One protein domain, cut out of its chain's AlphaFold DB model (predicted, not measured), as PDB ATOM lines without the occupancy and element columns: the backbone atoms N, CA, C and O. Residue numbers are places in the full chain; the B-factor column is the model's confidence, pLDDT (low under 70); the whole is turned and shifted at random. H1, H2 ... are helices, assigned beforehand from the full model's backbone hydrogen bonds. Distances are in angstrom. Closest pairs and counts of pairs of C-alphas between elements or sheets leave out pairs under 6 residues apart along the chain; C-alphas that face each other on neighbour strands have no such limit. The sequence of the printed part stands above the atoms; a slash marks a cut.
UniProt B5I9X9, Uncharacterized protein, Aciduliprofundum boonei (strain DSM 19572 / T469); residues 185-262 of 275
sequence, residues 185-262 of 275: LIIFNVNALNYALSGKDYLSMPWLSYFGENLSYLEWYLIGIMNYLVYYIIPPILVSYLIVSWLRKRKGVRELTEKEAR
ATOM      1  N   LEU A 185     -25.225  29.713   8.099       82.69
ATOM      2  CA  LEU A 185     -24.935  30.565   9.257       82.69
ATOM      3  C   LEU A 185     -23.736  31.490   9.025       82.69
ATOM      4  O   LEU A 185     -23.783  32.652   9.430       82.69
ATOM      5  N   ILE A 186     -22.680  31.018   8.359       85.44
ATOM      6  CA  ILE A 186     -21.526  31.848   7.992       85.44
ATOM      7  C   ILE A 186     -21.971  32.981   7.067       85.44
ATOM      8  O   ILE A 186     -21.666  34.144   7.330       85.44
ATOM      9  N   ILE A 187     -22.728  32.660   6.017       84.38
ATOM     10  CA  ILE A 187     -23.253  33.643   5.065       84.38
ATOM     11  C   ILE A 187     -24.118  34.691   5.785       84.38
ATOM     12  O   ILE A 187     -23.940  35.891   5.563       84.38
ATOM     13  N   PHE A 188     -25.000  34.259   6.690       84.25
ATOM     14  CA  PHE A 188     -25.816  35.158   7.504       84.25
ATOM     15  C   PHE A 188     -24.959  36.087   8.376       84.25
ATOM     16  O   PHE A 188     -25.168  37.298   8.371       84.25
ATOM     17  N   ASN A 189     -23.958  35.550   9.079       84.62
ATOM     18  CA  ASN A 189     -23.084  36.341   9.950       84.62
ATOM     19  C   ASN A 189     -22.227  37.347   9.170       84.62
ATOM     20  O   ASN A 189     -22.047  38.479   9.616       84.62
ATOM     21  N   VAL A 190     -21.737  36.973   7.985       85.69
ATOM     22  CA  VAL A 190     -21.018  37.896   7.095       85.69
ATOM     23  C   VAL A 190     -21.936  39.032   6.645       85.69
ATOM     24  O   VAL A 190     -21.526  40.194   6.649       85.69
ATOM     25  N   ASN A 191     -23.188  38.729   6.301       83.31
ATOM     26  CA  ASN A 191     -24.166  39.752   5.945       83.31
ATOM     27  C   ASN A 191     -24.498  40.676   7.132       83.31
ATOM     28  O   ASN A 191     -24.488  41.895   6.981       83.31
ATOM     29  N   ALA A 192     -24.698  40.108   8.323       81.00
ATOM     30  CA  ALA A 192     -24.930  40.849   9.561       81.00
ATOM     31  C   ALA A 192     -23.782  41.805   9.906       81.00
ATOM     32  O   ALA A 192     -24.009  42.951  10.299       81.00
ATOM     33  N   LEU A 193     -22.542  41.348   9.733       82.69
ATOM     34  CA  LEU A 193     -21.360  42.171   9.950       82.69
ATOM     35  C   LEU A 193     -21.263  43.303   8.919       82.69
ATOM     36  O   LEU A 193     -20.973  44.439   9.285       82.69
ATOM     37  N   ASN A 194     -21.545  43.021   7.643       82.38
ATOM     38  CA  ASN A 194     -21.573  44.049   6.600       82.38
ATOM     39  C   ASN A 194     -22.615  45.132   6.886       82.38
ATOM     40  O   ASN A 194     -22.311  46.320   6.727       82.38
ATOM     41  N   TYR A 195     -23.798  44.740   7.360       80.06
ATOM     42  CA  TYR A 195     -24.828  45.681   7.784       80.06
ATOM     43  C   TYR A 195     -24.335  46.553   8.947       80.06
ATOM     44  O   TYR A 195     -24.391  47.776   8.855       80.06
ATOM     45  N   ALA A 196     -23.747  45.952   9.985       79.31
ATOM     46  CA  ALA A 196     -23.218  46.691  11.132       79.31
ATOM     47  C   ALA A 196     -22.097  47.684  10.768       79.31
ATOM     48  O   ALA A 196     -22.021  48.763  11.350       79.31
ATOM     49  N   LEU A 197     -21.221  47.332   9.819       81.00
ATOM     50  CA  LEU A 197     -20.062  48.155   9.449       81.00
ATOM     51  C   LEU A 197     -20.366  49.220   8.390       81.00
ATOM     52  O   LEU A 197     -19.729  50.271   8.380       81.00
ATOM     53  N   SER A 198     -21.279  48.937   7.460       83.31
ATOM     54  CA  SER A 198     -21.483  49.763   6.260       83.31
ATOM     55  C   SER A 198     -22.932  50.176   6.010       83.31
ATOM     56  O   SER A 198     -23.193  50.902   5.052       83.31
ATOM     57  N   GLY A 199     -23.878  49.695   6.823       77.75
ATOM     58  CA  GLY A 199     -25.316  49.870   6.610       77.75
ATOM     59  C   GLY A 199     -25.862  49.115   5.394       77.75
ATOM     60  O   GLY A 199     -27.027  49.280   5.045       77.75
ATOM     61  N   LYS A 200     -25.036  48.304   4.718       76.81
ATOM     62  CA  LYS A 200     -25.427  47.558   3.518       76.81
ATOM     63  C   LYS A 200     -25.872  46.152   3.881       76.81
ATOM     64  O   LYS A 200     -25.101  45.379   4.444       76.81
ATOM     65  N   ASP A 201     -27.093  45.831   3.484       74.00
ATOM     66  CA  ASP A 201     -27.672  44.499   3.586       74.00
ATOM     67  C   ASP A 201     -27.682  43.843   2.194       74.00
ATOM     68  O   ASP A 201     -28.394  44.286   1.289       74.00
ATOM     69  N   TYR A 202     -26.836  42.831   1.994       76.00
ATOM     70  CA  TYR A 202     -26.700  42.122   0.716       76.00
ATOM     71  C   TYR A 202     -27.691  40.966   0.587       76.00
ATOM     72  O   TYR A 202     -28.096  40.619  -0.522       76.00
ATOM     73  N   LEU A 203     -28.101  40.388   1.714       72.44
ATOM     74  CA  LEU A 203     -29.200  39.434   1.804       72.44
ATOM     75  C   LEU A 203     -30.413  40.161   2.357       72.44
ATOM     76  O   LEU A 203     -30.933  39.806   3.416       72.44
ATOM     77  N   SER A 204     -30.829  41.197   1.626       66.50
ATOM     78  CA  SER A 204     -31.942  42.030   2.044       66.50
ATOM     79  C   SER A 204     -33.169  41.168   2.293       66.50
ATOM     80  O   SER A 204     -33.551  40.323   1.481       66.50
ATOM     81  N   MET A 205     -33.768  41.369   3.461       68.56
ATOM     82  CA  MET A 205     -35.015  40.736   3.863       68.56
ATOM     83  C   MET A 205     -36.110  41.802   3.735       68.56
ATOM     84  O   MET A 205     -36.338  42.542   4.688       68.56
ATOM     85  N   PRO A 206     -36.800  41.936   2.580       66.44
ATOM     86  CA  PRO A 206     -37.637  43.107   2.279       66.44
ATOM     87  C   PRO A 206     -38.874  43.245   3.168       66.44
ATOM     88  O   PRO A 206     -39.560  44.256   3.120       66.44
ATOM     89  N   TRP A 207     -39.191  42.217   3.952       67.00
ATOM     90  CA  TRP A 207     -40.240  42.267   4.960       67.00
ATOM     91  C   TRP A 207     -39.715  42.697   6.336       67.00
ATOM     92  O   TRP A 207     -40.491  43.136   7.174       67.00
ATOM     93  N   LEU A 208     -38.408  42.608   6.595       65.62
ATOM     94  CA  LEU A 208     -37.805  43.050   7.853       65.62
ATOM     95  C   LEU A 208     -37.879  44.578   7.991       65.62
ATOM     96  O   LEU A 208     -38.122  45.086   9.080       65.62
ATOM     97  N   SER A 209     -37.784  45.305   6.873       63.97
ATOM     98  CA  SER A 209     -38.030  46.753   6.808       63.97
ATOM     99  C   SER A 209     -39.460  47.143   7.214       63.97
ATOM    100  O   SER A 209     -39.695  48.284   7.601       63.97
ATOM    101  N   TYR A 210     -40.407  46.197   7.198       68.06
ATOM    102  CA  TYR A 210     -41.780  46.390   7.677       68.06
ATOM    103  C   TYR A 210     -41.874  46.462   9.211       68.06
ATOM    104  O   TYR A 210     -42.838  47.016   9.733       68.06
ATOM    105  N   PHE A 211     -40.875  45.935   9.933       65.56
ATOM    106  CA  PHE A 211     -40.780  46.008  11.398       65.56
ATOM    107  C   PHE A 211     -40.108  47.301  11.900       65.56
ATOM    108  O   PHE A 211     -39.991  47.504  13.106       65.56
ATOM    109  N   GLY A 212     -39.758  48.211  10.984       56.00
ATOM    110  CA  GLY A 212     -39.297  49.566  11.275       56.00
ATOM    111  C   GLY A 212     -37.780  49.744  11.178       56.00
ATOM    112  O   GLY A 212     -36.999  48.840  11.450       56.00
ATOM    113  N   GLU A 213     -37.363  50.959  10.817       63.41
ATOM    114  CA  GLU A 213     -35.955  51.367  10.650       63.41
ATOM    115  C   GLU A 213     -35.177  51.490  11.979       63.41
ATOM    116  O   GLU A 213     -33.982  51.767  11.972       63.41
ATOM    117  N   ASN A 214     -35.837  51.264  13.123       70.38
ATOM    118  CA  ASN A 214     -35.302  51.502  14.469       70.38
ATOM    119  C   ASN A 214     -35.091  50.213  15.281       70.38
ATOM    120  O   ASN A 214     -35.269  50.217  16.498       70.38
ATOM    121  N   LEU A 215     -34.743  49.100  14.633       73.00
ATOM    122  CA  LEU A 215     -34.302  47.914  15.367       73.00
ATOM    123  C   LEU A 215     -32.892  48.156  15.913       73.00
ATOM    124  O   LEU A 215     -31.987  48.564  15.182       73.00
ATOM    125  N   SER A 216     -32.679  47.866  17.194       81.19
ATOM    126  CA  SER A 216     -31.324  47.718  17.717       81.19
ATOM    127  C   SER A 216     -30.604  46.585  16.980       81.19
ATOM    128  O   SER A 216     -31.230  45.667  16.446       81.19
ATOM    129  N   TYR A 217     -29.268  46.600  16.984       76.25
ATOM    130  CA  TYR A 217     -28.477  45.539  16.348       76.25
ATOM    131  C   TYR A 217     -28.868  44.136  16.841       76.25
ATOM    132  O   TYR A 217     -28.952  43.202  16.048       76.25
ATOM    133  N   LEU A 218     -29.155  43.996  18.141       80.00
ATOM    134  CA  LEU A 218     -29.575  42.726  18.727       80.00
ATOM    135  C   LEU A 218     -30.937  42.272  18.189       80.00
ATOM    136  O   LEU A 218     -31.091  41.106  17.841       80.00
ATOM    137  N   GLU A 219     -31.915  43.174  18.098       80.06
ATOM    138  CA  GLU A 219     -33.244  42.854  17.565       80.06
ATOM    139  C   GLU A 219     -33.175  42.509  16.078       80.06
ATOM    140  O   GLU A 219     -33.739  41.499  15.657       80.06
ATOM    141  N   TRP A 220     -32.420  43.285  15.296       78.38
ATOM    142  CA  TRP A 220     -32.166  42.985  13.889       78.38
ATOM    143  C   TRP A 220     -31.512  41.608  13.725       78.38
ATOM    144  O   TRP A 220     -31.958  40.809  12.905       78.38
ATOM    145  N   TYR A 221     -30.510  41.284  14.549       79.62
ATOM    146  CA  TYR A 221     -29.815  39.998  14.499       79.62
ATOM    147  C   TYR A 221     -30.738  38.827  14.869       79.62
ATOM    148  O   TYR A 221     -30.758  37.814  14.171       79.62
ATOM    149  N   LEU A 222     -31.534  38.961  15.938       81.81
ATOM    150  CA  LEU A 222     -32.466  37.925  16.394       81.81
ATOM    151  C   LEU A 222     -33.615  37.691  15.403       81.81
ATOM    152  O   LEU A 222     -33.951  36.546  15.101       81.81
ATOM    153  N   ILE A 223     -34.212  38.752  14.863       78.75
ATOM    154  CA  ILE A 223     -35.276  38.607  13.863       78.75
ATOM    155  C   ILE A 223     -34.679  38.092  12.547       78.75
ATOM    156  O   ILE A 223     -35.249  37.201  11.915       78.75
ATOM    157  N   GLY A 224     -33.496  38.583  12.172       75.00
ATOM    158  CA  GLY A 224     -32.740  38.131  11.010       75.00
ATOM    159  C   GLY A 224     -32.431  36.636  11.059       75.00
ATOM    160  O   GLY A 224     -32.702  35.938  10.086       75.00
ATOM    161  N   ILE A 225     -31.945  36.105  12.189       78.12
ATOM    162  CA  ILE A 225     -31.636  34.671  12.300       78.12
ATOM    163  C   ILE A 225     -32.904  33.812  12.288       78.12
ATOM    164  O   ILE A 225     -32.915  32.756  11.660       78.12
ATOM    165  N   MET A 226     -34.000  34.262  12.909       77.94
ATOM    166  CA  MET A 226     -35.285  33.552  12.847       77.94
ATOM    167  C   MET A 226     -35.830  33.488  11.418       77.94
ATOM    168  O   MET A 226     -36.237  32.426  10.951       77.94
ATOM    169  N   ASN A 227     -35.800  34.612  10.707       74.75
ATOM    170  CA  ASN A 227     -36.158  34.706   9.297       74.75
ATOM    171  C   ASN A 227     -35.281  33.771   8.457       74.75
ATOM    172  O   ASN A 227     -35.767  32.938   7.694       74.75
ATOM    173  N   TYR A 228     -33.976  33.829   8.689       73.31
ATOM    174  CA  TYR A 228     -33.017  32.998   7.995       73.31
ATOM    175  C   TYR A 228     -33.291  31.499   8.181       73.31
ATOM    176  O   TYR A 228     -33.315  30.735   7.211       73.31
ATOM    177  N   LEU A 229     -33.611  31.092   9.413       76.81
ATOM    178  CA  LEU A 229     -34.040  29.734   9.728       76.81
ATOM    179  C   LEU A 229     -35.310  29.347   8.958       76.81
ATOM    180  O   LEU A 229     -35.353  28.283   8.344       76.81
ATOM    181  N   VAL A 230     -36.327  30.209   8.950       79.94
ATOM    182  CA  VAL A 230     -37.636  29.934   8.334       79.94
ATOM    183  C   VAL A 230     -37.582  29.845   6.811       79.94
ATOM    184  O   VAL A 230     -38.286  29.012   6.251       79.94
ATOM    185  N   TYR A 231     -36.779  30.668   6.134       73.44
ATOM    186  CA  TYR A 231     -36.785  30.726   4.665       73.44
ATOM    187  C   TYR A 231     -35.663  29.926   4.008       73.44
ATOM    188  O   TYR A 231     -35.866  29.389   2.919       73.44
ATOM    189  N   TYR A 232     -34.500  29.815   4.653       69.62
ATOM    190  CA  TYR A 232     -33.318  29.214   4.028       69.62
ATOM    191  C   TYR A 232     -32.920  27.875   4.644       69.62
ATOM    192  O   TYR A 232     -32.334  27.055   3.947       69.62
ATOM    193  N   ILE A 233     -33.262  27.608   5.908       73.12
ATOM    194  CA  ILE A 233     -32.864  26.361   6.583       73.12
ATOM    195  C   ILE A 233     -34.016  25.352   6.602       73.12
ATOM    196  O   ILE A 233     -33.881  24.234   6.106       73.12
ATOM    197  N   ILE A 234     -35.173  25.738   7.140       78.38
ATOM    198  CA  ILE A 234     -36.317  24.842   7.343       78.38
ATOM    199  C   ILE A 234     -36.891  24.311   6.014       78.38
ATOM    200  O   ILE A 234     -37.102  23.099   5.927       78.38
ATOM    201  N   PRO A 235     -37.126  25.119   4.958       83.00
ATOM    202  CA  PRO A 235     -37.791  24.628   3.753       83.00
ATOM    203  C   PRO A 235     -36.971  23.578   2.993       83.00
ATOM    204  O   PRO A 235     -37.544  22.535   2.671       83.00
ATOM    205  N   PRO A 236     -35.650  23.745   2.759       74.12
ATOM    206  CA  PRO A 236     -34.834  22.692   2.153       74.12
ATOM    207  C   PRO A 236     -34.814  21.399   2.973       74.12
ATOM    208  O   PRO A 236     -34.933  20.320   2.389       74.12
ATOM    209  N   ILE A 237     -34.730  21.482   4.308       75.25
ATOM    210  CA  ILE A 237     -34.782  20.313   5.206       75.25
ATOM    211  C   ILE A 237     -36.148  19.615   5.123       75.25
ATOM    212  O   ILE A 237     -36.222  18.391   5.035       75.25
ATOM    213  N   LEU A 238     -37.248  20.368   5.106       80.44
ATOM    214  CA  LEU A 238     -38.591  19.798   4.987       80.44
ATOM    215  C   LEU A 238     -38.822  19.162   3.615       80.44
ATOM    216  O   LEU A 238     -39.326  18.046   3.542       80.44
ATOM    217  N   VAL A 239     -38.442  19.834   2.526       82.00
ATOM    218  CA  VAL A 239     -38.596  19.311   1.159       82.00
ATOM    219  C   VAL A 239     -37.806  18.020   0.990       82.00
ATOM    220  O   VAL A 239     -38.339  17.025   0.503       82.00
ATOM    221  N   SER A 240     -36.554  18.004   1.430       72.69
ATOM    222  CA  SER A 240     -35.710  16.812   1.374       72.69
ATOM    223  C   SER A 240     -36.245  15.678   2.256       72.69
ATOM    224  O   SER A 240     -36.325  14.542   1.786       72.69
ATOM    225  N   TYR A 241     -36.720  15.968   3.473       75.69
ATOM    226  CA  TYR A 241     -37.417  14.991   4.316       75.69
ATOM    227  C   TYR A 241     -38.656  14.409   3.620       75.69
ATOM    228  O   TYR A 241     -38.834  13.190   3.588       75.69
ATOM    229  N   LEU A 242     -39.493  15.256   3.015       82.75
ATOM    230  CA  LEU A 242     -40.693  14.831   2.293       82.75
ATOM    231  C   LEU A 242     -40.348  13.977   1.069       82.75
ATOM    232  O   LEU A 242     -40.994  12.953   0.853       82.75
ATOM    233  N   ILE A 243     -39.315  14.342   0.304       78.94
ATOM    234  CA  ILE A 243     -38.826  13.553  -0.836       78.94
ATOM    235  C   ILE A 243     -38.340  12.183  -0.360       78.94
ATOM    236  O   ILE A 243     -38.750  11.166  -0.917       78.94
ATOM    237  N   VAL A 244     -37.509  12.131   0.686       72.81
ATOM    238  CA  VAL A 244     -37.000  10.868   1.243       72.81
ATOM    239  C   VAL A 244     -38.147  10.006   1.771       72.81
ATOM    240  O   VAL A 244     -38.206   8.815   1.466       72.81
ATOM    241  N   SER A 245     -39.088  10.594   2.509       73.00
ATOM    242  CA  SER A 245     -40.266   9.902   3.040       73.00
ATOM    243  C   SER A 245     -41.157   9.350   1.920       73.00
ATOM    244  O   SER A 245     -41.547   8.179   1.937       73.00
ATOM    245  N   TRP A 246     -41.399  10.145   0.876       80.56
ATOM    246  CA  TRP A 246     -42.145   9.722  -0.306       80.56
ATOM    247  C   TRP A 246     -41.436   8.593  -1.065       80.56
ATOM    248  O   TRP A 246     -42.069   7.594  -1.411       80.56
ATOM    249  N   LEU A 247     -40.119   8.699  -1.268       74.94
ATOM    250  CA  LEU A 247     -39.310   7.656  -1.904       74.94
ATOM    251  C   LEU A 247     -39.333   6.353  -1.097       74.94
ATOM    252  O   LEU A 247     -39.507   5.289  -1.690       74.94
ATOM    253  N   ARG A 248     -39.212   6.423   0.236       69.06
ATOM    254  CA  ARG A 248     -39.300   5.255   1.131       69.06
ATOM    255  C   ARG A 248     -40.656   4.567   1.018       69.06
ATOM    256  O   ARG A 248     -40.707   3.355   0.807       69.06
ATOM    257  N   LYS A 249     -41.744   5.345   1.061       76.69
ATOM    258  CA  LYS A 249     -43.115   4.837   0.912       76.69
ATOM    259  C   LYS A 249     -43.340   4.181  -0.452       76.69
ATOM    260  O   LYS A 249     -43.998   3.150  -0.531       76.69
ATOM    261  N   ARG A 250     -42.783   4.751  -1.526       77.62
ATOM    262  CA  ARG A 250     -42.971   4.254  -2.899       77.62
ATOM    263  C   ARG A 250     -42.115   3.032  -3.225       77.62
ATOM    264  O   ARG A 250     -42.562   2.166  -3.967       77.62
ATOM    265  N   LYS A 251     -40.901   2.957  -2.676       73.75
ATOM    266  CA  LYS A 251     -39.998   1.808  -2.845       73.75
ATOM    267  C   LYS A 251     -40.318   0.642  -1.902       73.75
ATOM    268  O   LYS A 251     -39.625  -0.366  -1.960       73.75
ATOM    269  N   GLY A 252     -41.341   0.765  -1.047       53.94
ATOM    270  CA  GLY A 252     -41.696  -0.277  -0.082       53.94
ATOM    271  C   GLY A 252     -40.539  -0.596   0.863       53.94
ATOM    272  O   GLY A 252     -40.340  -1.756   1.214       53.94
ATOM    273  N   VAL A 253     -39.740   0.418   1.219       52.12
ATOM    274  CA  VAL A 253     -38.598   0.236   2.119       52.12
ATOM    275  C   VAL A 253     -39.170  -0.074   3.493       52.12
ATOM    276  O   VAL A 253     -39.633   0.822   4.198       52.12
ATOM    277  N   ARG A 254     -39.212  -1.364   3.826       49.75
ATOM    278  CA  ARG A 254     -39.583  -1.845   5.153       49.75
ATOM    279  C   ARG A 254     -38.628  -1.213   6.160       49.75
ATOM    280  O   ARG A 254     -37.424  -1.164   5.907       49.75
ATOM    281  N   GLU A 255     -39.158  -0.737   7.284       48.38
ATOM    282  CA  GLU A 255     -38.308  -0.423   8.429       48.38
ATOM    283  C   GLU A 255     -37.559  -1.699   8.801       48.38
ATOM    284  O   GLU A 255     -38.152  -2.724   9.147       48.38
ATOM    285  N   LEU A 256     -36.245  -1.653   8.609       43.91
ATOM    286  CA  LEU A 256     -35.372  -2.734   9.006       43.91
ATOM    287  C   LEU A 256     -35.496  -2.848  10.524       43.91
ATOM    288  O   LEU A 256     -35.380  -1.852  11.240       43.91
ATOM    289  N   THR A 257     -35.747  -4.056  11.018       45.22
ATOM    290  CA  THR A 257     -35.588  -4.328  12.451       45.22
ATOM    291  C   THR A 257     -34.171  -3.930  12.879       45.22
ATOM    292  O   THR A 257     -33.270  -3.948  12.045       45.22
ATOM    293  N   GLU A 258     -33.921  -3.584  14.147       42.69
ATOM    294  CA  GLU A 258     -32.570  -3.178  14.602       42.69
ATOM    295  C   GLU A 258     -31.468  -4.139  14.130       42.69
ATOM    296  O   GLU A 258     -30.384  -3.716  13.735       42.69
ATOM    297  N   LYS A 259     -31.774  -5.439  14.100       41.72
ATOM    298  CA  LYS A 259     -30.883  -6.483  13.598       41.72
ATOM    299  C   LYS A 259     -30.628  -6.378  12.089       41.72
ATOM    300  O   LYS A 259     -29.491  -6.496  11.650       41.72
ATOM    301  N   GLU A 260     -31.670  -6.126  11.302       41.41
ATOM    302  CA  GLU A 260     -31.574  -5.924   9.853       41.41
ATOM    303  C   GLU A 260     -30.924  -4.577   9.498       41.41
ATOM    304  O   GLU A 260     -30.224  -4.500   8.497       41.41
ATOM    305  N   ALA A 261     -31.105  -3.535  10.316       44.12
ATOM    306  CA  ALA A 261     -30.456  -2.238  10.149       44.12
ATOM    307  C   ALA A 261     -28.947  -2.358  10.385       44.12
ATOM    308  O   ALA A 261     -28.171  -1.906   9.553       44.12
ATOM    309  N   ARG A 262     -28.541  -3.079  11.444       45.22
ATOM    310  CA  ARG A 262     -27.133  -3.422  11.700       45.22
ATOM    311  C   ARG A 262     -26.513  -4.184  10.526       45.22
ATOM    312  O   ARG A 262     -25.406  -3.866  10.116       45.22
TER     313      ARG A 262
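What this domain is: This is residues 185 to 262 of the 275 residues of an uncharacterized protein of Aciduliprofundum boonei (strain DSM 19572 / T469) (UniProt B5I9X9). Look first for one long helix, H3, the long axis of the model, with H1 packed beside its first part and short H2 near that end. Residues 234 to 244 and 246 to 250 of H3 stick out, and short H4 ends the printed part. The printed part has 78 residues, 57 of them in the named helices H1, H2, H3 and H4, in that order along the chain, with no named strand; its class is all helix, and it is an extended rod with a radius of gyration of the C-alphas of 19.7 A, spanning 56 by 24 by 18 A.

How they stand to each other: Start at H3, residues 217 to 250, which has a kink of 26 degrees near residue 235. Its residues 217 to 228 alone touch H1, residues 185 to 198, at a shallow tilt of 23 degrees, opposite ways; the closest C-alphas, of Ala 192 and Tyr 221, are 7.0 A apart. H2, residues 208 to 211, is close to H3 but not clearly touching: the closest C-alphas, of Leu 208 and Gly 224, are 7.7 A apart. H4, residues 258 to 262, is apart from H3. Every O i to N i+4 pair is within hydrogen-bond range in H1 and H4, 27 of 30 in H3; H2 is too short for one.

Where its parts are: Find C-alpha 217 at (-28.477, 45.539, 16.348); H3 runs 47.8 A to C-alpha 250. H1 runs 19.7 A from C-alpha 185 at (-24.935, 30.565, 9.257).

The domain as a whole: The printed part has no cut and no long link. Confidence is under 70 at residues 204 to 213, 232, 248 and 252 to 262.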